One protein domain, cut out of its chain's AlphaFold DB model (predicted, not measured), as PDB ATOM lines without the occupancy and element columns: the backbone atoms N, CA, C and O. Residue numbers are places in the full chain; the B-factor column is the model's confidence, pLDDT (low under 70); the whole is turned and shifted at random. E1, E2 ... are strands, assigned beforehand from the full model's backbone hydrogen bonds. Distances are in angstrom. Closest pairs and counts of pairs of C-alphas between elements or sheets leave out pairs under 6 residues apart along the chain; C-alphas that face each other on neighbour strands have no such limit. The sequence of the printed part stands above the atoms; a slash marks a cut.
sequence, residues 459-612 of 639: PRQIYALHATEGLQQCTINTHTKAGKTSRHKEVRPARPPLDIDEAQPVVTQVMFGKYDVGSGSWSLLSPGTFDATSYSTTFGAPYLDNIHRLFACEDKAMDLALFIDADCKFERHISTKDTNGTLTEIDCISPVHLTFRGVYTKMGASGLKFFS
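Overview. This is residues 459 to 612 of the 639 residues of an uncharacterized protein of hydrothermal vent metagenome (UniProt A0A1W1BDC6). The model is a closed barrel of eight strands that runs on at one end into a long wing, where the hairpin of E2 and E3 pairs with the first part of E10, beside E9. At the other end of the long axis lies the hairpin of E10 and E11. The printed part has 154 residues, with no named helix and eleven named strands, E1 to E11 in order; it is all strand. Round the ring run E1, E4, E5, E6, E7, E8, E9, E10 and back to E1, each pair antiparallel. The whole is elongated, spanning 62 by 33 by 29 A, and only just compact, close to loose, with a radius of gyration of the C-alphas of 17.6 A.

Arrangement. Start at E1, residues 461 to 469, which runs on into E2, residues 472 to 479, at 84 degrees across a break of 2 residues. E2 forms a hairpin with E3, residues 485 to 492; look for N 474 and O 490, 2.9 A apart. E4, residues 498 to 506, is on one side of E1, with N 465 and O 500 at 2.8 A. From E4 a meander begins, each strand the antiparallel neighbour of the one before, through E5, residues 509 to 516, E6, residues 521 to 531, E7, residues 536 to 539, E8, residues 547 to 551, E9, residues 566 to 577, E10, residues 583 to 602, and E11, residues 608 to 612. Its successive pairs show N 503 and O 511 at 2.9 A, N 512 and O 526 at 3.1 A, N 529 and O 538 at 2.8 A, N 537 and O 550 at 2.8 A, N 551 and O 569 at 3.0 A, N 572 and O 588 at 2.9 A, and N 601 and O 609 at 3.0 A, each within hydrogen-bond range. The pairing of E10 is staggered: E9 and E11 lie on one side of it, E1 and E2 on the other side. Check N 475 and O 587, 2.8 A, for E2, and N 464 and O 598, 2.8 A, for E1, which closes the ring. E3 and E6 are apart.

Along the chain. Find C-alpha 461 at (-20.302, 30.492, 24.881); E1 runs 25.0 A from there. E10, the longest strand, starts at C-alpha 583 (-13.263, 31.510, 64.694), covers 46.0 A and bends by 82 degrees at residue 595. E9 covers 35.1 A. E5 bends by 68 degrees at residue 513 and E6 by 86 degrees at residue 524. E11 ends at C-alpha 612 (-7.768, 29.528, 21.088).

Size, cuts and confidence. The C-alphas of Ala 482 and Gly 604, the two farthest apart, are 62.3 A from each other. The printed part has no cut. The link from E8 to E9, residues 552 to 565, is long; within it residues 555 to 564 have pLDDT under 70, against a mean of 89.1 for the printed part.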
ATOM      1  N   PRO A 459     -23.876  27.315  28.427       81.75
ATOM      2  CA  PRO A 459     -24.268  28.413  27.575       81.75
ATOM      3  C   PRO A 459     -23.679  28.189  26.190       81.75
ATOM      4  O   PRO A 459     -22.775  27.379  25.982       81.75
ATOM      5  N   ARG A 460     -24.183  28.947  25.217       84.94
ATOM      6  CA  ARG A 460     -23.643  28.896  23.853       84.94
ATOM      7  C   ARG A 460     -22.155  29.241  23.801       84.94
ATOM      8  O   ARG A 460     -21.502  28.835  22.844       84.94
ATOM      9  N   GLN A 461     -21.664  29.989  24.789       90.00
ATOM     10  CA  GLN A 461     -20.302  30.492  24.881       90.00
ATOM     11  C   GLN A 461     -19.781  30.339  26.314       90.00
ATOM     12  O   GLN A 461     -20.486  30.680  27.267       90.00
ATOM     13  N   ILE A 462     -18.557  29.832  26.447       92.81
ATOM     14  CA  ILE A 462     -17.792  29.777  27.697       92.81
ATOM     15  C   ILE A 462     -16.429  30.399  27.409       92.81
ATOM     16  O   ILE A 462     -15.744  29.983  26.478       92.81
ATOM     17  N   TYR A 463     -16.053  31.412  28.169       92.56
ATOM     18  CA  TYR A 463     -14.822  32.169  28.007       92.56
ATOM     19  C   TYR A 463     -13.723  31.551  28.863       92.56
ATOM     20  O   TYR A 463     -13.886  31.449  30.073       92.56
ATOM     21  N   ALA A 464     -12.611  31.172  28.242       94.25
ATOM     22  CA  ALA A 464     -11.421  30.719  28.945       94.25
ATOM     23  C   ALA A 464     -10.528  31.924  29.256       94.25
ATOM     24  O   ALA A 464     -10.153  32.696  28.364       94.25
ATOM     25  N   LEU A 465     -10.174  32.070  30.524       94.19
ATOM     26  CA  LEU A 465      -9.408  33.175  31.076       94.19
ATOM     27  C   LEU A 465      -8.212  32.616  31.860       94.19
ATOM     28  O   LEU A 465      -8.295  31.567  32.495       94.19
ATOM     29  N   HIS A 466      -7.098  33.338  31.837       95.19
ATOM     30  CA  HIS A 466      -5.925  33.051  32.658       95.19
ATOM     31  C   HIS A 466      -5.731  34.183  33.662       95.19
ATOM     32  O   HIS A 466      -5.499  35.325  33.273       95.19
ATOM     33  N   ALA A 467      -5.857  33.884  34.951       95.81
ATOM     34  CA  ALA A 467      -5.766  34.863  36.021       95.81
ATOM     35  C   ALA A 467      -4.364  34.867  36.642       95.81
ATOM     36  O   ALA A 467      -3.917  33.851  37.172       95.81
ATOM     37  N   THR A 468      -3.695  36.022  36.632       97.38
ATOM     38  CA  THR A 468      -2.427  36.252  37.341       97.38
ATOM     39  C   THR A 468      -2.637  37.264  38.457       97.38
ATOM     40  O   THR A 468      -3.106  38.374  38.217       97.38
ATOM     41  N   GLU A 469      -2.292  36.901  39.689       97.44
ATOM     42  CA  GLU A 469      -2.531  37.746  40.859       97.44
ATOM     43  C   GLU A 469      -1.286  38.471  41.353       97.44
ATOM     44  O   GLU A 469      -0.170  37.964  41.276       97.44
ATOM     45  N   GLY A 470      -1.499  39.651  41.937       97.75
ATOM     46  CA  GLY A 470      -0.494  40.343  42.735       97.75
ATOM     47  C   GLY A 470      -0.561  39.987  44.223       97.75
ATOM     48  O   GLY A 470      -1.260  39.068  44.658       97.75
ATOM     49  N   LEU A 471       0.173  40.755  45.033       97.94
ATOM     50  CA  LEU A 471       0.177  40.613  46.491       97.94
ATOM     51  C   LEU A 471      -1.233  40.781  47.080       97.94
ATOM     52  O   LEU A 471      -1.981  41.688  46.710       97.94
ATOM     53  N   GLN A 472      -1.576  39.929  48.044       98.31
ATOM     54  CA  GLN A 472      -2.876  39.930  48.709       98.31
ATOM     55  C   GLN A 472      -2.833  40.820  49.955       98.31
ATOM     56  O   GLN A 472      -2.036  40.589  50.863       98.31
ATOM     57  N   GLN A 473      -3.727  41.801  50.044       98.31
ATOM     58  CA  GLN A 473      -3.946  42.585  51.259       98.31
ATOM     59  C   GLN A 473      -5.030  41.918  52.105       98.31
ATOM     60  O   GLN A 473      -6.208  41.961  51.748       98.31
ATOM     61  N   CYS A 474      -4.644  41.319  53.229       98.12
ATOM     62  CA  CYS A 474      -5.545  40.539  54.066       98.12
ATOM     63  C   CYS A 474      -5.874  41.250  55.381       98.12
ATOM     64  O   CYS A 474      -5.022  41.866  56.023       98.12
ATOM     65  N   THR A 475      -7.134  41.152  55.800       97.62
ATOM     66  CA  THR A 475      -7.589  41.472  57.153       97.62
ATOM     67  C   THR A 475      -7.950  40.172  57.850       97.62
ATOM     68  O   THR A 475      -8.829  39.456  57.381       97.62
ATOM     69  N   ILE A 476      -7.310  39.902  58.984       97.44
ATOM     70  CA  ILE A 476      -7.608  38.738  59.815       97.44
ATOM     71  C   ILE A 476      -8.373  39.207  61.041       97.44
ATOM     72  O   ILE A 476      -7.876  40.038  61.807       97.44
ATOM     73  N   ASN A 477      -9.570  38.661  61.220       95.00
ATOM     74  CA  ASN A 477     -10.374  38.815  62.420       95.00
ATOM     75  C   ASN A 477     -10.396  37.480  63.165       95.00
ATOM     76  O   ASN A 477     -10.718  36.444  62.591       95.00
ATOM     77  N   THR A 478     -10.062  37.500  64.451       94.19
ATOM     78  CA  THR A 478     -10.112  36.312  65.305       94.19
ATOM     79  C   THR A 478     -11.113  36.551  66.421       94.19
ATOM     80  O   THR A 478     -11.048  37.573  67.103       94.19
ATOM     81  N   HIS A 479     -12.023  35.603  66.617       91.00
ATOM     82  CA  HIS A 479     -13.076  35.636  67.621       91.00
ATOM     83  C   HIS A 479     -12.922  34.423  68.534       91.00
ATOM     84  O   HIS A 479     -13.180  33.289  68.128       91.00
ATOM     85  N   THR A 480     -12.489  34.645  69.774       90.25
ATOM     86  CA  THR A 480     -12.366  33.556  70.750       90.25
ATOM     87  C   THR A 480     -13.728  33.198  71.339       90.25
ATOM     88  O   THR A 480     -14.638  34.027  71.390       90.25
ATOM     89  N   LYS A 481     -13.856  31.981  71.878       84.12
ATOM     90  CA  LYS A 481     -15.055  31.548  72.620       84.12
ATOM     91  C   LYS A 481     -15.386  32.464  73.811       84.12
ATOM     92  O   LYS A 481     -16.550  32.617  74.162       84.12
ATOM     93  N   ALA A 482     -14.374  33.113  74.393       86.00
ATOM     94  CA  ALA A 482     -14.529  34.103  75.461       86.00
ATOM     95  C   ALA A 482     -15.017  35.484  74.963       86.00
ATOM     96  O   ALA A 482     -15.082  36.430  75.745       86.00
ATOM     97  N   GLY A 483     -15.309  35.636  73.667       82.69
ATOM     98  CA  GLY A 483     -15.770  36.888  73.064       82.69
ATOM     99  C   GLY A 483     -14.664  37.920  72.821       82.69
ATOM    100  O   GLY A 483     -14.954  39.037  72.390       82.69
ATOM    101  N   LYS A 484     -13.390  37.572  73.064       88.06
ATOM    102  CA  LYS A 484     -12.266  38.453  72.732       88.06
ATOM    103  C   LYS A 484     -12.114  38.490  71.217       88.06
ATOM    104  O   LYS A 484     -12.065  37.446  70.569       88.06
ATOM    105  N   THR A 485     -12.007  39.698  70.676       89.62
ATOM    106  CA  THR A 485     -11.749  39.910  69.254       89.62
ATOM    107  C   THR A 485     -10.390  40.545  69.038       89.62
ATOM    108  O   THR A 485      -9.996  41.455  69.769       89.62
ATOM    109  N   SER A 486      -9.656  40.057  68.043       95.38
ATOM    110  CA  SER A 486      -8.459  40.714  67.528       95.38
ATOM    111  C   SER A 486      -8.617  40.950  66.033       95.38
ATOM    112  O   SER A 486      -9.303  40.205  65.334       95.38
ATOM    113  N   ARG A 487      -8.006  42.033  65.554       96.62
ATOM    114  CA  ARG A 487      -7.975  42.382  64.140       96.62
ATOM    115  C   ARG A 487      -6.581  42.851  63.783       96.62
ATOM    116  O   ARG A 487      -6.084  43.789  64.400       96.62
ATOM    117  N   HIS A 488      -5.987  42.244  62.770       97.69
ATOM    118  CA  HIS A 488      -4.731  42.719  62.204       97.69
ATOM    119  C   HIS A 488      -4.768  42.646  60.679       97.69
ATOM    120  O   HIS A 488      -5.643  42.010  60.088       97.69
ATOM    121  N   LYS A 489      -3.860  43.389  60.050       97.94
ATOM    122  CA  LYS A 489      -3.670  43.388  58.603       97.94
ATOM    123  C   LYS A 489      -2.326  42.759  58.295       97.94
ATOM    124  O   LYS A 489      -1.359  43.039  58.995       97.94
ATOM    125  N   GLU A 490      -2.274  41.985  57.227       98.06
ATOM    126  CA  GLU A 490      -1.034  41.426  56.707       98.06
ATOM    127  C   GLU A 490      -1.056  41.414  55.180       98.06
ATOM    128  O   GLU A 490      -2.120  41.474  54.556       98.06
ATOM    129  N   VAL A 491       0.130  41.358  54.583       98.19
ATOM    130  CA  VAL A 491       0.295  41.184  53.141       98.19
ATOM    131  C   VAL A 491       0.748  39.751  52.904       98.19
ATOM    132  O   VAL A 491       1.749  39.321  53.470       98.19
ATOM    133  N   ARG A 492       0.001  39.009  52.085       97.81
ATOM    134  CA  ARG A 492       0.343  37.641  51.686       97.81
ATOM    135  C   ARG A 492       0.910  37.624  50.263       97.81
ATOM    136  O   ARG A 492       0.545  38.491  49.461       97.81
ATOM    137  N   PRO A 493       1.770  36.644  49.930       97.94
ATOM    138  CA  PRO A 493       2.269  36.479  48.569       97.94
ATOM    139  C   PRO A 493       1.123  36.258  47.573       97.94
ATOM    140  O   PRO A 493       0.021  35.847  47.952       97.94
ATOM    141  N   ALA A 494       1.388  36.535  46.298       96.94
ATOM    142  CA  ALA A 494       0.471  36.217  45.210       96.94
ATOM    143  C   ALA A 494       0.144  34.714  45.180       96.94
ATOM    144  O   ALA A 494       0.982  33.876  45.526       96.94
ATOM    145  N   ARG A 495      -1.082  34.370  44.776       97.06
ATOM    146  CA  ARG A 495      -1.448  32.980  44.476       97.06
ATOM    147  C   ARG A 495      -0.828  32.565  43.134       97.06
ATOM    148  O   ARG A 495      -0.619  33.433  42.286       97.06
ATOM    149  N   PRO A 496      -0.546  31.264  42.924       97.69
ATOM    150  CA  PRO A 496      -0.181  30.765  41.605       97.69
ATOM    151  C   PRO A 496      -1.237  31.152  40.560       97.69
ATOM    152  O   PRO A 496      -2.420  31.201  40.913       97.69
ATOM    153  N   PRO A 497      -0.837  31.398  39.299       97.00
ATOM    154  CA  PRO A 497      -1.786  31.671  38.231       97.00
ATOM    155  C   PRO A 497      -2.846  30.574  38.112       97.00
ATOM    156  O   PRO A 497      -2.571  29.393  38.349       97.00
ATOM    157  N   LEU A 498      -4.063  30.971  37.747       95.81
ATOM    158  CA  LEU A 498      -5.225  30.092  37.706       95.81
ATOM    159  C   LEU A 498      -5.950  30.232  36.369       95.81
ATOM    160  O   LEU A 498      -6.417  31.315  36.025       95.81
ATOM    161  N   ASP A 499      -6.113  29.119  35.660       95.44
ATOM    162  CA  ASP A 499      -7.041  29.051  34.532       95.44
ATOM    163  C   ASP A 499      -8.474  28.936  35.047       95.44
ATOM    164  O   ASP A 499      -8.785  28.094  35.903       95.44
ATOM    165  N   ILE A 500      -9.328  29.805  34.526       95.12
ATOM    166  CA  ILE A 500     -10.721  29.968  34.920       95.12
ATOM    167  C   ILE A 500     -11.599  30.065  33.679       95.12
ATOM    168  O   ILE A 500     -11.279  30.759  32.720       95.12
ATOM    169  N   ASP A 501     -12.743  29.405  33.732       94.69
ATOM    170  CA  ASP A 501     -13.773  29.480  32.715       94.69
ATOM    171  C   ASP A 501     -14.949  30.299  33.245       94.69
ATOM    172  O   ASP A 501     -15.464  30.049  34.342       94.69
ATOM    173  N   GLU A 502     -15.378  31.279  32.454       93.06
ATOM    174  CA  GLU A 502     -16.529  32.123  32.735       93.06
ATOM    175  C   GLU A 502     -17.650  31.872  31.729       93.06
ATOM    176  O   GLU A 502     -17.439  31.739  30.527       93.06
ATOM    177  N   ALA A 503     -18.885  31.852  32.208       91.19
ATOM    178  CA  ALA A 503     -20.053  31.712  31.362       91.19
ATOM    179  C   ALA A 503     -21.223  32.543  31.883       91.19
ATOM    180  O   ALA A 503     -21.491  32.560  33.079       91.19
ATOM    181  N   GLN A 504     -21.987  33.169  30.990       86.31
ATOM    182  CA  GLN A 504     -23.161  33.962  31.362       86.31
ATOM    183  C   GLN A 504     -24.425  33.322  30.775       86.31
ATOM    184  O   GLN A 504     -24.791  33.603  29.635       86.31
ATOM    185  N   PRO A 505     -25.089  32.402  31.503       77.06
ATOM    186  CA  PRO A 505     -26.275  31.717  30.987       77.06
ATOM    187  C   PRO A 505     -27.477  32.659  30.826       77.06
ATOM    188  O   PRO A 505     -28.332  32.424  29.975       77.06
ATOM    189  N   VAL A 506     -27.542  33.716  31.639       77.62
ATOM    190  CA  VAL A 506     -28.517  34.812  31.560       77.62
ATOM    191  C   VAL A 506     -27.843  36.109  32.009       77.62
ATOM    192  O   VAL A 506     -26.870  36.061  32.754       77.62
ATOM    193  N   VAL A 507     -28.410  37.262  31.640       77.06
ATOM    194  CA  VAL A 507     -27.824  38.611  31.820       77.06
ATOM    195  C   VAL A 507     -27.241  38.889  33.214       77.06
ATOM    196  O   VAL A 507     -26.261  39.605  33.344       77.06
ATOM    197  N   THR A 508     -27.840  38.347  34.278       81.50
ATOM    198  CA  THR A 508     -27.426  38.659  35.659       81.50
ATOM    199  C   THR A 508     -26.677  37.533  36.357       81.50
ATOM    200  O   THR A 508     -26.261  37.720  37.498       81.50
ATOM    201  N   GLN A 509     -26.511  36.372  35.722       84.56
ATOM    202  CA  GLN A 509     -25.860  35.217  36.333       84.56
ATOM    203  C   GLN A 509     -24.541  34.931  35.644       84.56
ATOM    204  O   GLN A 509     -24.447  34.955  34.422       84.56
ATOM    205  N   VAL A 510     -23.545  34.609  36.456       89.75
ATOM    206  CA  VAL A 510     -22.203  34.266  36.005       89.75
ATOM    207  C   VAL A 510     -21.867  32.894  36.563       89.75
ATOM    208  O   VAL A 510     -22.123  32.599  37.725       89.75
ATOM    209  N   MET A 511     -21.319  32.030  35.735       90.00
ATOM    210  CA  MET A 511     -20.681  30.785  36.124       90.00
ATOM    211  C   MET A 511     -19.184  31.018  36.102       90.00
ATOM    212  O   MET A 511     -18.676  31.479  35.088       90.00
ATOM    213  N   PHE A 512     -18.504  30.716  37.200       92.00
ATOM    214  CA  PHE A 512     -17.064  30.896  37.332       92.00
ATOM    215  C   PHE A 512     -16.453  29.597  37.840       92.00
ATOM    216  O   PHE A 512     -16.826  29.119  38.910       92.00
ATOM    217  N   GLY A 513     -15.587  28.962  37.062       93.56
ATOM    218  CA  GLY A 513     -15.227  27.576  37.334       93.56
ATOM    219  C   GLY A 513     -14.147  27.012  36.430       93.56
ATOM    220  O   GLY A 513     -13.346  27.752  35.879       93.56
ATOM    221  N   LYS A 514     -14.140  25.685  36.290       93.50
ATOM    222  CA  LYS A 514     -13.366  24.961  35.273       93.50
ATOM    223  C   LYS A 514     -14.285  24.041  34.482       93.50
ATOM    224  O   LYS A 514     -14.864  23.111  35.059       93.50
ATOM    225  N   TYR A 515     -14.420  24.306  33.193       92.62
ATOM    226  CA  TYR A 515     -15.256  23.561  32.272       92.62
ATOM    227  C   TYR A 515     -14.453  22.450  31.596       92.62
ATOM    228  O   TYR A 515     -13.437  22.686  30.950       92.62
ATOM    229  N   ASP A 516     -14.923  21.217  31.735       91.06
ATOM    230  CA  ASP A 516     -14.379  20.067  31.030       91.06
ATOM    231  C   ASP A 516     -15.208  19.810  29.769       91.06
ATOM    232  O   ASP A 516     -16.362  19.374  29.818       91.06
ATOM    233  N   VAL A 517     -14.591  20.075  28.620       86.44
ATOM    234  CA  VAL A 517     -15.192  19.875  27.296       86.44
ATOM    235  C   VAL A 517     -15.502  18.409  27.024       86.44
ATOM    236  O   VAL A 517     -16.499  18.124  26.363       86.44
ATOM    237  N   GLY A 518     -14.670  17.485  27.515       87.38
ATOM    238  CA  GLY A 518     -14.809  16.057  27.243       87.38
ATOM    239  C   GLY A 518     -16.090  15.491  27.847       87.38
ATOM    240  O   GLY A 518     -16.830  14.771  27.178       87.38
ATOM    241  N   SER A 519     -16.383  15.874  29.091       88.50
ATOM    242  CA  SER A 519     -17.621  15.507  29.786       88.50
ATOM    243  C   SER A 519     -18.779  16.477  29.538       88.50
ATOM    244  O   SER A 519     -19.923  16.170  29.876       88.50
ATOM    245  N   GLY A 520     -18.508  17.662  28.984       86.19
ATOM    246  CA  GLY A 520     -19.491  18.731  28.841       86.19
ATOM    247  C   GLY A 520     -19.958  19.307  30.183       86.19
ATOM    248  O   GLY A 520     -21.075  19.828  30.269       86.19
ATOM    249  N   SER A 521     -19.138  19.200  31.232       88.88
ATOM    250  CA  SER A 521     -19.524  19.497  32.614       88.88
ATOM    251  C   SER A 521     -18.545  20.441  33.315       88.88
ATOM    252  O   SER A 521     -17.420  20.648  32.878       88.88
ATOM    253  N   TRP A 522     -18.981  21.044  34.420       88.81
ATOM    254  CA  TRP A 522     -18.114  21.867  35.260       88.81
ATOM    255  C   TRP A 522     -17.503  21.003  36.362       88.81
ATOM    256  O   TRP A 522     -18.237  20.448  37.179       88.81
ATOM    257  N   SER A 523     -16.175  20.927  36.417       86.50
ATOM    258  CA  SER A 523     -15.456  20.179  37.462       86.50
ATOM    259  C   SER A 523     -15.532  20.872  38.830       86.50
ATOM    260  O   SER A 523     -15.666  20.226  39.868       86.50
ATOM    261  N   LEU A 524     -15.510  22.207  38.824       84.94
ATOM    262  CA  LEU A 524     -15.745  23.069  39.975       84.94
ATOM    263  C   LEU A 524     -16.463  24.322  39.478       84.94
ATOM    264  O   LEU A 524     -15.995  24.961  38.538       84.94
ATOM    265  N   LEU A 525     -17.604  24.652  40.085       87.69
ATOM    266  CA  LEU A 525     -18.447  25.769  39.670       87.69
ATOM    267  C   LEU A 525     -18.813  26.640  40.868       87.69
ATOM    268  O   LEU A 525     -19.470  26.183  41.804       87.69
ATOM    269  N   SER A 526     -18.443  27.910  40.775       90.94
ATOM    270  CA  SER A 526     -18.893  29.000  41.626       90.94
ATOM    271  C   SER A 526     -19.945  29.813  40.888       90.94
ATOM    272  O   SER A 526     -19.623  30.664  40.058       90.94
ATOM    273  N   PRO A 527     -21.229  29.548  41.150       87.31
ATOM    274  CA  PRO A 527     -22.297  30.336  40.571       87.31
ATOM    275  C   PRO A 527     -22.272  31.731  41.189       87.31
ATOM    276  O   PRO A 527     -22.096  31.876  42.392       87.31
ATOM    277  N   GLY A 528     -22.489  32.764  40.401       89.06
ATOM    278  CA  GLY A 528     -22.480  34.140  40.856       89.06
ATOM    279  C   GLY A 528     -23.530  34.988  40.177       89.06
ATOM    280  O   GLY A 528     -24.248  34.554  39.276       89.06
ATOM    281  N   THR A 529     -23.619  36.225  40.638       86.38
ATOM    282  CA  THR A 529     -24.469  37.246  40.039       86.38
ATOM    283  C   THR A 529     -23.636  38.458  39.690       86.38
ATOM    284  O   THR A 529     -22.902  38.946  40.557       86.38
ATOM    285  N   PHE A 530     -23.808  38.954  38.474       88.00
ATOM    286  CA  PHE A 530     -23.248  40.220  38.036       88.00
ATOM    287  C   PHE A 530     -24.142  41.375  38.497       88.00
ATOM    288  O   PHE A 530     -25.362  41.352  38.319       88.00
ATOM    289  N   ASP A 531     -23.528  42.369  39.125       85.94
ATOM    290  CA  ASP A 531     -24.144  43.641  39.472       85.94
ATOM    291  C   ASP A 531     -23.599  44.724  38.543       85.94
ATOM    292  O   ASP A 531     -22.490  45.227  38.736       85.94
ATOM    293  N   ALA A 532     -24.415  45.088  37.553       84.31
ATOM    294  CA  ALA A 532     -24.088  46.104  36.562       84.31
ATOM    295  C   ALA A 532     -23.829  47.486  37.180       84.31
ATOM    296  O   ALA A 532     -23.060  48.260  36.628       84.31
ATOM    297  N   THR A 533     -24.421  47.802  38.341       83.19
ATOM    298  CA  THR A 533     -24.240  49.125  38.964       83.19
ATOM    299  C   THR A 533     -22.859  49.299  39.583       83.19
ATOM    300  O   THR A 533     -22.320  50.402  39.611       83.19
ATOM    301  N   SER A 534     -22.281  48.208  40.086       83.94
ATOM    302  CA  SER A 534     -20.968  48.206  40.730       83.94
ATOM    303  C   SER A 534     -19.882  47.541  39.888       83.94
ATOM    304  O   SER A 534     -18.749  47.428  40.363       83.94
ATOM    305  N   TYR A 535     -20.234  47.074  38.683       86.44
ATOM    306  CA  TYR A 535     -19.402  46.237  37.819       86.44
ATOM    307  C   TYR A 535     -18.675  45.153  38.623       86.44
ATOM    308  O   TYR A 535     -17.451  45.012  38.582       86.44
ATOM    309  N   SER A 536     -19.438  44.435  39.452       90.56
ATOM    310  CA  SER A 536     -18.890  43.375  40.290       90.56
ATOM    311  C   SER A 536     -19.700  42.097  40.208       90.56
ATOM    312  O   SER A 536     -20.928  42.109  40.187       90.56
ATOM    313  N   THR A 537     -18.995  40.977  40.211       91.69
ATOM    314  CA  THR A 537     -19.580  39.644  40.246       91.69
ATOM    315  C   THR A 537     -19.387  39.081  41.640       91.69
ATOM    316  O   THR A 537     -18.264  38.971  42.124       91.69
ATOM    317  N   THR A 538     -20.487  38.747  42.314       91.62
ATOM    318  CA  THR A 538     -20.452  38.061  43.615       91.62
ATOM    319  C   THR A 538     -20.762  36.594  43.402       91.62
ATOM    320  O   THR A 538     -21.786  36.279  42.802       91.62
ATOM    321  N   PHE A 539     -19.911  35.712  43.909       91.62
ATOM    322  CA  PHE A 539     -20.068  34.271  43.801       91.62
ATOM    323  C   PHE A 539     -20.709  33.692  45.069       91.62
ATOM    324  O   PHE A 539     -20.580  34.232  46.168       91.62
ATOM    325  N   GLY A 540     -21.434  32.595  44.899       84.38
ATOM    326  CA  GLY A 540     -21.989  31.731  45.927       84.38
ATOM    327  C   GLY A 540     -21.162  30.458  46.076       84.38
ATOM    328  O   GLY A 540     -20.325  30.134  45.235       84.38
ATOM    329  N   ALA A 541     -21.390  29.731  47.165       82.88
ATOM    330  CA  ALA A 541     -20.661  28.502  47.446       82.88
ATOM    331  C   ALA A 541     -21.122  27.330  46.539       82.88
ATOM    332  O   ALA A 541     -22.317  27.232  46.237       82.88
ATOM    333  N   PRO A 542     -20.223  26.390  46.172       86.56
ATOM    334  CA  PRO A 542     -18.804  26.335  46.542       86.56
ATOM    335  C   PRO A 542     -17.970  27.411  45.832       86.56
ATOM    336  O   PRO A 542     -18.277  27.798  44.711       86.56
ATOM    337  N   TYR A 543     -16.920  27.900  46.498       88.88
ATOM    338  CA  TYR A 543     -16.040  28.953  45.980       88.88
ATOM    339  C   TYR A 543     -14.796  28.354  45.310       88.88
ATOM    340  O   TYR A 543     -14.071  27.587  45.946       88.88
ATOM    341  N   LEU A 544     -14.519  28.742  44.067       92.94
ATOM    342  CA  LEU A 544     -13.300  28.431  43.336       92.94
ATOM    343  C   LEU A 544     -12.151  29.178  44.009       92.94
ATOM    344  O   LEU A 544     -12.148  30.404  44.047       92.94
ATOM    345  N   ASP A 545     -11.228  28.437  44.618       93.38
ATOM    346  CA  ASP A 545     -10.100  28.992  45.379       93.38
ATOM    347  C   ASP A 545     -10.505  30.065  46.423       93.38
ATOM    348  O   ASP A 545      -9.810  31.056  46.658       93.38
ATOM    349  N   ASN A 546     -11.664  29.880  47.071       94.19
ATOM    350  CA  ASN A 546     -12.243  30.824  48.042       94.19
ATOM    351  C   ASN A 546     -12.554  32.230  47.484       94.19
ATOM    352  O   ASN A 546     -12.812  33.148  48.271       94.19
ATOM    353  N   ILE A 547     -12.552  32.406  46.158       95.19
ATOM    354  CA  ILE A 547     -12.945  33.649  45.489       95.19
ATOM    355  C   ILE A 547     -14.459  33.785  45.612       95.19
ATOM    356  O   ILE A 547     -15.224  32.968  45.101       95.19
ATOM    357  N   HIS A 548     -14.902  34.831  46.303       94.19
ATOM    358  CA  HIS A 548     -16.324  35.121  46.467       94.19
ATOM    359  C   HIS A 548     -16.744  36.404  45.750       94.19
ATOM    360  O   HIS A 548     -17.939  36.685  45.652       94.19
ATOM    361  N   ARG A 549     -15.788  37.194  45.247       94.62
ATOM    362  CA  ARG A 549     -16.087  38.367  44.429       94.62
ATOM    363  C   ARG A 549     -14.974  38.685  43.438       94.62
ATOM    364  O   ARG A 549     -13.800  38.635  43.792       94.62
ATOM    365  N   LEU A 550     -15.376  39.094  42.245       95.00
ATOM    366  CA  LEU A 550     -14.556  39.776  41.247       95.00
ATOM    367  C   LEU A 550     -15.111  41.197  41.090       95.00
ATOM    368  O   LEU A 550     -16.316  41.363  40.905       95.00
ATOM    369  N   PHE A 551     -14.291  42.233  41.247       94.38
ATOM    370  CA  PHE A 551     -14.772  43.620  41.237       94.38
ATOM    371  C   PHE A 551     -13.700  44.608  40.786       94.38
ATOM    372  O   PHE A 551     -12.526  44.255  40.716       94.38
ATOM    373  N   ALA A 552     -14.114  45.861  40.557       91.44
ATOM    374  CA  ALA A 552     -13.226  46.956  40.161       91.44
ATOM    375  C   ALA A 552     -12.367  46.595  38.939       91.44
ATOM    376  O   ALA A 552     -11.156  46.796  38.954       91.44
ATOM    377  N   CYS A 553     -13.010  46.019  37.925       89.56
ATOM    378  CA  CYS A 553     -12.391  45.775  36.633       89.56
ATOM    379  C   CYS A 553     -12.303  47.101  35.865       89.56
ATOM    380  O   CYS A 553     -13.343  47.685  35.559       89.56
ATOM    381  N   GLU A 554     -11.098  47.604  35.597       83.94
ATOM    382  CA  GLU A 554     -10.908  48.917  34.962       83.94
ATOM    383  C   GLU A 554     -11.347  48.920  33.474       83.94
ATOM    384  O   GLU A 554     -10.904  48.102  32.668       83.94
ATOM    385  N   ASP A 555     -12.267  49.842  33.137       57.09
ATOM    386  CA  ASP A 555     -12.654  50.463  31.845       57.09
ATOM    387  C   ASP A 555     -12.738  49.674  30.515       57.09
ATOM    388  O   ASP A 555     -12.941  50.277  29.447       57.09
ATOM    389  N   LYS A 556     -12.631  48.340  30.500       52.34
ATOM    390  CA  LYS A 556     -12.689  47.578  29.230       52.34
ATOM    391  C   LYS A 556     -13.400  46.226  29.273       52.34
ATOM    392  O   LYS A 556     -13.538  45.624  28.222       52.34
ATOM    393  N   ALA A 557     -13.882  45.728  30.408       48.22
ATOM    394  CA  ALA A 557     -14.149  44.289  30.491       48.22
ATOM    395  C   ALA A 557     -15.542  43.806  30.034       48.22
ATOM    396  O   ALA A 557     -15.618  42.703  29.508       48.22
ATOM    397  N   MET A 558     -16.648  44.546  30.223       53.88
ATOM    398  CA  MET A 558     -17.950  43.845  30.320       53.88
ATOM    399  C   MET A 558     -19.033  44.118  29.272       53.88
ATOM    400  O   MET A 558     -19.986  43.349  29.253       53.88
ATOM    401  N   ASP A 559     -18.884  45.089  28.361       52.53
ATOM    402  CA  ASP A 559     -19.946  45.345  27.362       52.53
ATOM    403  C   ASP A 559     -19.717  44.735  25.970       52.53
ATOM    404  O   ASP A 559     -20.660  44.646  25.203       52.53
ATOM    405  N   LEU A 560     -18.505  44.269  25.640       50.12
ATOM    406  CA  LEU A 560     -18.153  43.545  24.389       50.12
ATOM    407  C   LEU A 560     -16.637  43.297  24.273       50.12
ATOM    408  O   LEU A 560     -16.184  42.524  23.433       50.12
ATOM    409  N   ALA A 561     -15.835  43.928  25.136       47.97
ATOM    410  CA  ALA A 561     -14.378  43.807  25.171       47.97
ATOM    411  C   ALA A 561     -13.851  42.675  26.085       47.97
ATOM    412  O   ALA A 561     -12.669  42.657  26.418       47.97
ATOM    413  N   LEU A 562     -14.681  41.651  26.344       50.78
ATOM    414  CA  LEU A 562     -14.304  40.345  26.931       50.78
ATOM    415  C   LEU A 562     -13.136  39.642  26.200       50.78
ATOM    416  O   LEU A 562     -12.598  38.657  26.690       50.78
ATOM    417  N   PHE A 563     -12.735  40.143  25.031       57.03
ATOM    418  CA  PHE A 563     -11.604  39.653  24.241       57.03
ATOM    419  C   PHE A 563     -10.249  40.285  24.605       57.03
ATOM    420  O   PHE A 563      -9.248  40.006  23.940       57.03
ATOM    421  N   ILE A 564     -10.201  41.182  25.595       64.56
ATOM    422  CA  ILE A 564      -9.002  41.938  25.967       64.56
ATOM    423  C   ILE A 564      -8.711  41.725  27.450       64.56
ATOM    424  O   ILE A 564      -9.627  41.592  28.257       64.56
ATOM    425  N   ASP A 565      -7.421  41.696  27.778       83.38
ATOM    426  CA  ASP A 565      -6.946  41.570  29.145       83.38
ATOM    427  C   ASP A 565      -7.598  42.607  30.074       83.38
ATOM    428  O   ASP A 565      -7.777  43.768  29.691       83.38
ATOM    429  N   ALA A 566      -7.957  42.185  31.284       88.62
ATOM    430  CA  ALA A 566      -8.661  43.012  32.254       88.62
ATOM    431  C   ALA A 566      -7.942  43.024  33.602       88.62
ATOM    432  O   ALA A 566      -7.676  41.975  34.186       88.62
ATOM    433  N   ASP A 567      -7.690  44.221  34.125       92.62
ATOM    434  CA  ASP A 567      -7.199  44.409  35.485       92.62
ATOM    435  C   ASP A 567      -8.387  44.561  36.431       92.62
ATOM    436  O   ASP A 567      -9.162  45.511  36.336       92.62
ATOM    437  N   CYS A 568      -8.536  43.604  37.338       94.94
ATOM    438  CA  CYS A 568      -9.621  43.509  38.303       94.94
ATOM    439  C   CYS A 568      -9.074  43.283  39.719       94.94
ATOM    440  O   CYS A 568      -7.869  43.305  39.981       94.94
ATOM    441  N   LYS A 569      -9.976  43.021  40.670       96.50
ATOM    442  CA  LYS A 569      -9.637  42.553  42.015       96.50
ATOM    443  C   LYS A 569     -10.424  41.309  42.387       96.50
ATOM    444  O   LYS A 569     -11.644  41.275  42.220       96.50
ATOM    445  N   PHE A 570      -9.737  40.334  42.971       97.31
ATOM    446  CA  PHE A 570     -10.380  39.235  43.677       97.31
ATOM    447  C   PHE A 570     -10.575  39.585  45.153       97.31
ATOM    448  O   PHE A 570      -9.675  40.111  45.809       97.31
ATOM    449  N   GLU A 571     -11.758  39.273  45.681       96.81
ATOM    450  CA  GLU A 571     -12.063  39.246  47.115       96.81
ATOM    451  C   GLU A 571     -12.205  37.775  47.534       96.81
ATOM    452  O   GLU A 571     -13.031  37.029  46.989       96.81
ATOM    453  N   ARG A 572     -11.386  37.346  48.499       95.56
ATOM    454  CA  ARG A 572     -11.427  36.006  49.096       95.56
ATOM    455  C   ARG A 572     -11.863  36.075  50.540       95.56
ATOM    456  O   ARG A 572     -11.480  36.996  51.254       95.56
ATOM    457  N   HIS A 573     -12.626  35.071  50.961       92.25
ATOM    458  CA  HIS A 573     -13.049  34.922  52.349       92.25
ATOM    459  C   HIS A 573     -12.760  33.500  52.804       92.25
ATOM    460  O   HIS A 573     -13.263  32.536  52.224       92.25
ATOM    461  N   ILE A 574     -11.946  33.377  53.844       93.00
ATOM    462  CA  ILE A 574     -11.599  32.102  54.463       93.00
ATOM    463  C   ILE A 574     -12.088  32.162  55.902       93.00
ATOM    464  O   ILE A 574     -11.702  33.051  56.652       93.00
ATOM    465  N   SER A 575     -12.920  31.201  56.280       90.94
ATOM    466  CA  SER A 575     -13.415  31.061  57.645       90.94
ATOM    467  C   SER A 575     -13.000  29.695  58.168       90.94
ATOM    468  O   SER A 575     -13.380  28.667  57.601       90.94
ATOM    469  N   THR A 576     -12.182  29.685  59.215       93.56
ATOM    470  CA  THR A 576     -11.732  28.468  59.889       93.56
ATOM    471  C   THR A 576     -12.090  28.536  61.362       93.56
ATOM    472  O   THR A 576     -12.069  29.598  61.983       93.56
ATOM    473  N   LYS A 577     -12.438  27.388  61.935       94.19
ATOM    474  CA  LYS A 577     -12.684  27.251  63.366       94.19
ATOM    475  C   LYS A 577     -11.692  26.244  63.921       94.19
ATOM    476  O   LYS A 577     -11.628  25.126  63.414       94.19
ATOM    477  N   ASP A 578     -10.906  26.652  64.910       94.00
ATOM    478  CA  ASP A 578      -9.959  25.754  65.570       94.00
ATOM    479  C   ASP A 578     -10.663  24.832  66.589       94.00
ATOM    480  O   ASP A 578     -11.865  24.944  66.854       94.00
ATOM    481  N   THR A 579      -9.901  23.911  67.183       95.75
ATOM    482  CA  THR A 579     -10.382  22.970  68.210       95.75
ATOM    483  C   THR A 579     -10.846  23.657  69.497       95.75
ATOM    484  O   THR A 579     -11.713  23.134  70.194       95.75
ATOM    485  N   ASN A 580     -10.346  24.860  69.787       94.12
ATOM    486  CA  ASN A 580     -10.768  25.680  70.927       94.12
ATOM    487  C   ASN A 580     -12.065  26.458  70.645       94.12
ATOM    488  O   ASN A 580     -12.602  27.155  71.514       94.12
ATOM    489  N   GLY A 581     -12.594  26.337  69.426       90.81
ATOM    490  CA  GLY A 581     -13.764  27.052  68.954       90.81
ATOM    491  C   GLY A 581     -13.492  28.512  68.598       90.81
ATOM    492  O   GLY A 581     -14.454  29.260  68.420       90.81
ATOM    493  N   THR A 582     -12.225  28.912  68.489       91.38
ATOM    494  CA  THR A 582     -11.819  30.210  67.960       91.38
ATOM    495  C   THR A 582     -12.141  30.255  66.476       91.38
ATOM    496  O   THR A 582     -11.663  29.434  65.695       91.38
ATOM    497  N   LEU A 583     -12.950  31.233  66.086       92.06
ATOM    498  CA  LEU A 583     -13.263  31.510  64.694       92.06
ATOM    499  C   LEU A 583     -12.232  32.496  64.142       92.06
ATOM    500  O   LEU A 583     -12.051  33.576  64.704       92.06
ATOM    501  N   THR A 584     -11.572  32.137  63.048       94.88
ATOM    502  CA  THR A 584     -10.684  33.024  62.297       94.88
ATOM    503  C   THR A 584     -11.294  33.295  60.932       94.88
ATOM    504  O   THR A 584     -11.522  32.375  60.150       94.88
ATOM    505  N   GLU A 585     -11.549  34.566  60.653       94.25
ATOM    506  CA  GLU A 585     -12.062  35.060  59.380       94.25
ATOM    507  C   GLU A 585     -10.972  35.877  58.693       94.25
ATOM    508  O   GLU A 585     -10.417  36.813  59.272       94.25
ATOM    509  N   ILE A 586     -10.651  35.512  57.460       96.25
ATOM    510  CA  ILE A 586      -9.595  36.128  56.668       96.25
ATOM    511  C   ILE A 586     -10.229  36.659  55.390       96.25
ATOM    512  O   ILE A 586     -10.651  35.877  54.537       96.25
ATOM    513  N   ASP A 587     -10.251  37.980  55.256       96.06
ATOM    514  CA  ASP A 587     -10.696  38.671  54.049       96.06
ATOM    515  C   ASP A 587      -9.472  39.194  53.301       96.06
ATOM    516  O   ASP A 587      -8.772  40.070  53.812       96.06
ATOM    517  N   CYS A 588      -9.205  38.672  52.107       97.62
ATOM    518  CA  CYS A 588      -8.074  39.094  51.279       97.62
ATOM    519  C   CYS A 588      -8.561  39.778  50.005       97.62
ATOM    520  O   CYS A 588      -9.473  39.284  49.345       97.62
ATOM    521  N   ILE A 589      -7.915  40.887  49.646       98.00
ATOM    522  CA  ILE A 589      -8.098  41.565  48.361       98.00
ATOM    523  C   ILE A 589      -6.779  41.495  47.597       98.00
ATOM    524  O   ILE A 589      -5.762  41.974  48.098       98.00
ATOM    525  N   SER A 590      -6.796  40.937  46.391       98.19
ATOM    526  CA  SER A 590      -5.654  40.942  45.469       98.19
ATOM    527  C   SER A 590      -6.020  41.643  44.164       98.19
ATOM    528  O   SER A 590      -7.134  41.455  43.672       98.19
ATOM    529  N   PRO A 591      -5.111  42.447  43.581       97.75
ATOM    530  CA  PRO A 591      -5.216  42.800  42.173       97.75
ATOM    531  C   PRO A 591      -5.016  41.535  41.330       97.75
ATOM    532  O   PRO A 591      -4.185  40.689  41.668       97.75
ATOM    533  N   VAL A 592      -5.780  41.410  40.254       96.81
ATOM    534  CA  VAL A 592      -5.693  40.293  39.315       96.81
ATOM    535  C   VAL A 592      -5.712  40.818  37.888       96.81
ATOM    536  O   VAL A 592      -6.550  41.647  37.547       96.81
ATOM    537  N   HIS A 593      -4.805  40.308  37.066       95.12
ATOM    538  CA  HIS A 593      -4.802  40.490  35.625       95.12
ATOM    539  C   HIS A 593      -5.428  39.254  34.974       95.12
ATOM    540  O   HIS A 593      -4.939  38.138  35.161       95.12
ATOM    541  N   LEU A 594      -6.533  39.437  34.259       93.38
ATOM    542  CA  LEU A 594      -7.256  38.387  33.549       93.38
ATOM    543  C   LEU A 594      -6.888  38.447  32.070       93.38
ATOM    544  O   LEU A 594      -7.252  39.402  31.397       93.38
ATOM    545  N   THR A 595      -6.209  37.428  31.557       91.38
ATOM    546  CA  THR A 595      -5.834  37.317  30.143       91.38
ATOM    547  C   THR A 595      -6.827  36.434  29.398       91.38
ATOM    548  O   THR A 595      -7.070  35.293  29.796       91.38
ATOM    549  N   PHE A 596      -7.379  36.924  28.287       90.81
ATOM    550  CA  PHE A 596      -8.319  36.148  27.479       90.81
ATOM    551  C   PHE A 596      -7.601  35.079  26.644       90.81
ATOM    552  O   PHE A 596      -6.788  35.389  25.765       90.81
ATOM    553  N   ARG A 597      -7.917  33.808  26.914       93.00
ATOM    554  CA  ARG A 597      -7.282  32.633  26.292       93.00
ATOM    555  C   ARG A 597      -8.068  32.131  25.096       93.00
ATOM    556  O   ARG A 597      -7.478  31.696  24.111       93.00
ATOM    557  N   GLY A 598      -9.392  32.209  25.158       92.56
ATOM    558  CA  GLY A 598     -10.251  31.806  24.059       92.56
ATOM    559  C   GLY A 598     -11.696  31.587  24.463       92.56
ATOM    560  O   GLY A 598     -12.114  31.937  25.563       92.56
ATOM    561  N   VAL A 599     -12.478  31.005  23.558       93.00
ATOM    562  CA  VAL A 599     -13.901  30.736  23.795       93.00
ATOM    563  C   VAL A 599     -14.259  29.328  23.354       93.00
ATOM    564  O   VAL A 599     -13.920  28.895  22.253       93.00
ATOM    565  N   TYR A 600     -14.983  28.611  24.201       92.56
ATOM    566  CA  TYR A 600     -15.733  27.433  23.805       92.56
ATOM    567  C   TYR A 600     -17.068  27.897  23.236       92.56
ATOM    568  O   TYR A 600     -17.867  28.498  23.951       92.56
ATOM    569  N   THR A 601     -17.328  27.635  21.957       92.38
ATOM    570  CA  THR A 601     -18.612  27.976  21.327       92.38
ATOM    571  C   THR A 601     -19.185  26.798  20.560       92.38
ATOM    572  O   THR A 601     -18.460  25.929  20.063       92.38
ATOM    573  N   LYS A 602     -20.516  26.738  20.488       89.50
ATOM    574  CA  LYS A 602     -21.220  25.650  19.810       89.50
ATOM    575  C   LYS A 602     -21.204  25.891  18.303       89.50
ATOM    576  O   LYS A 602     -21.880  26.791  17.813       89.50
ATOM    577  N   MET A 603     -20.476  25.053  17.563       86.62
ATOM    578  CA  MET A 603     -20.488  25.055  16.096       86.62
ATOM    579  C   MET A 603     -21.306  23.870  15.576       86.62
ATOM    580  O   MET A 603     -20.824  22.736  15.491       86.62
ATOM    581  N   GLY A 604     -22.574  24.131  15.252       87.12
ATOM    582  CA  GLY A 604     -23.509  23.117  14.759       87.12
ATOM    583  C   GLY A 604     -23.876  22.058  15.808       87.12
ATOM    584  O   GLY A 604     -24.001  22.349  17.000       87.12
ATOM    585  N   ALA A 605     -24.074  20.814  15.361       86.62
ATOM    586  CA  ALA A 605     -24.434  19.688  16.228       86.62
ATOM    587  C   ALA A 605     -23.245  19.125  17.036       86.62
ATOM    588  O   ALA A 605     -23.454  18.422  18.018       86.62
ATOM    589  N   SER A 606     -22.006  19.468  16.660       80.25
ATOM    590  CA  SER A 606     -20.766  18.836  17.145       80.25
ATOM    591  C   SER A 606     -20.287  19.255  18.550       80.25
ATOM    592  O   SER A 606     -19.105  19.138  18.854       80.25
ATOM    593  N   GLY A 607     -21.188  19.732  19.413       87.06
ATOM    594  CA  GLY A 607     -20.840  20.194  20.762       87.06
ATOM    595  C   GLY A 607     -20.073  21.524  20.786       87.06
ATOM    596  O   GLY A 607     -20.077  22.286  19.814       87.06
ATOM    597  N   LEU A 608     -19.467  21.834  21.936       90.81
ATOM    598  CA  LEU A 608     -18.619  23.014  22.111       90.81
ATOM    599  C   LEU A 608     -17.223  22.744  21.538       90.81
ATOM    600  O   LEU A 608     -16.600  21.738  21.864       90.81
ATOM    601  N   LYS A 609     -16.717  23.664  20.715       92.06
ATOM    602  CA  LYS A 609     -15.331  23.658  20.229       92.06
ATOM    603  C   LYS A 609     -14.577  24.836  20.824       92.06
ATOM    604  O   LYS A 609     -15.125  25.935  20.887       92.06
ATOM    605  N   PHE A 610     -13.339  24.597  21.245       92.88
ATOM    606  CA  PHE A 610     -12.455  25.646  21.739       92.88
ATOM    607  C   PHE A 610     -11.809  26.399  20.581       92.88
ATOM    608  O   PHE A 610     -11.185  25.793  19.710       92.88
ATOM    609  N   PHE A 611     -11.920  27.718  20.603       91.19
ATOM    610  CA  PHE A 611     -11.193  28.615  19.720       91.19
ATOM    611  C   PHE A 611     -10.146  29.315  20.564       91.19
ATOM    612  O   PHE A 611     -10.485  30.195  21.352       91.19
ATOM    613  N   SER A 612      -8.893  28.885  20.418       91.88
ATOM    614  CA  SER A 612      -7.768  29.528  21.088       91.88
ATOM    615  C   SER A 612      -7.520  30.902  20.474       91.88
ATOM    616  O   SER A 612      -7.489  31.067  19.252       91.88
TER     617      SER A 612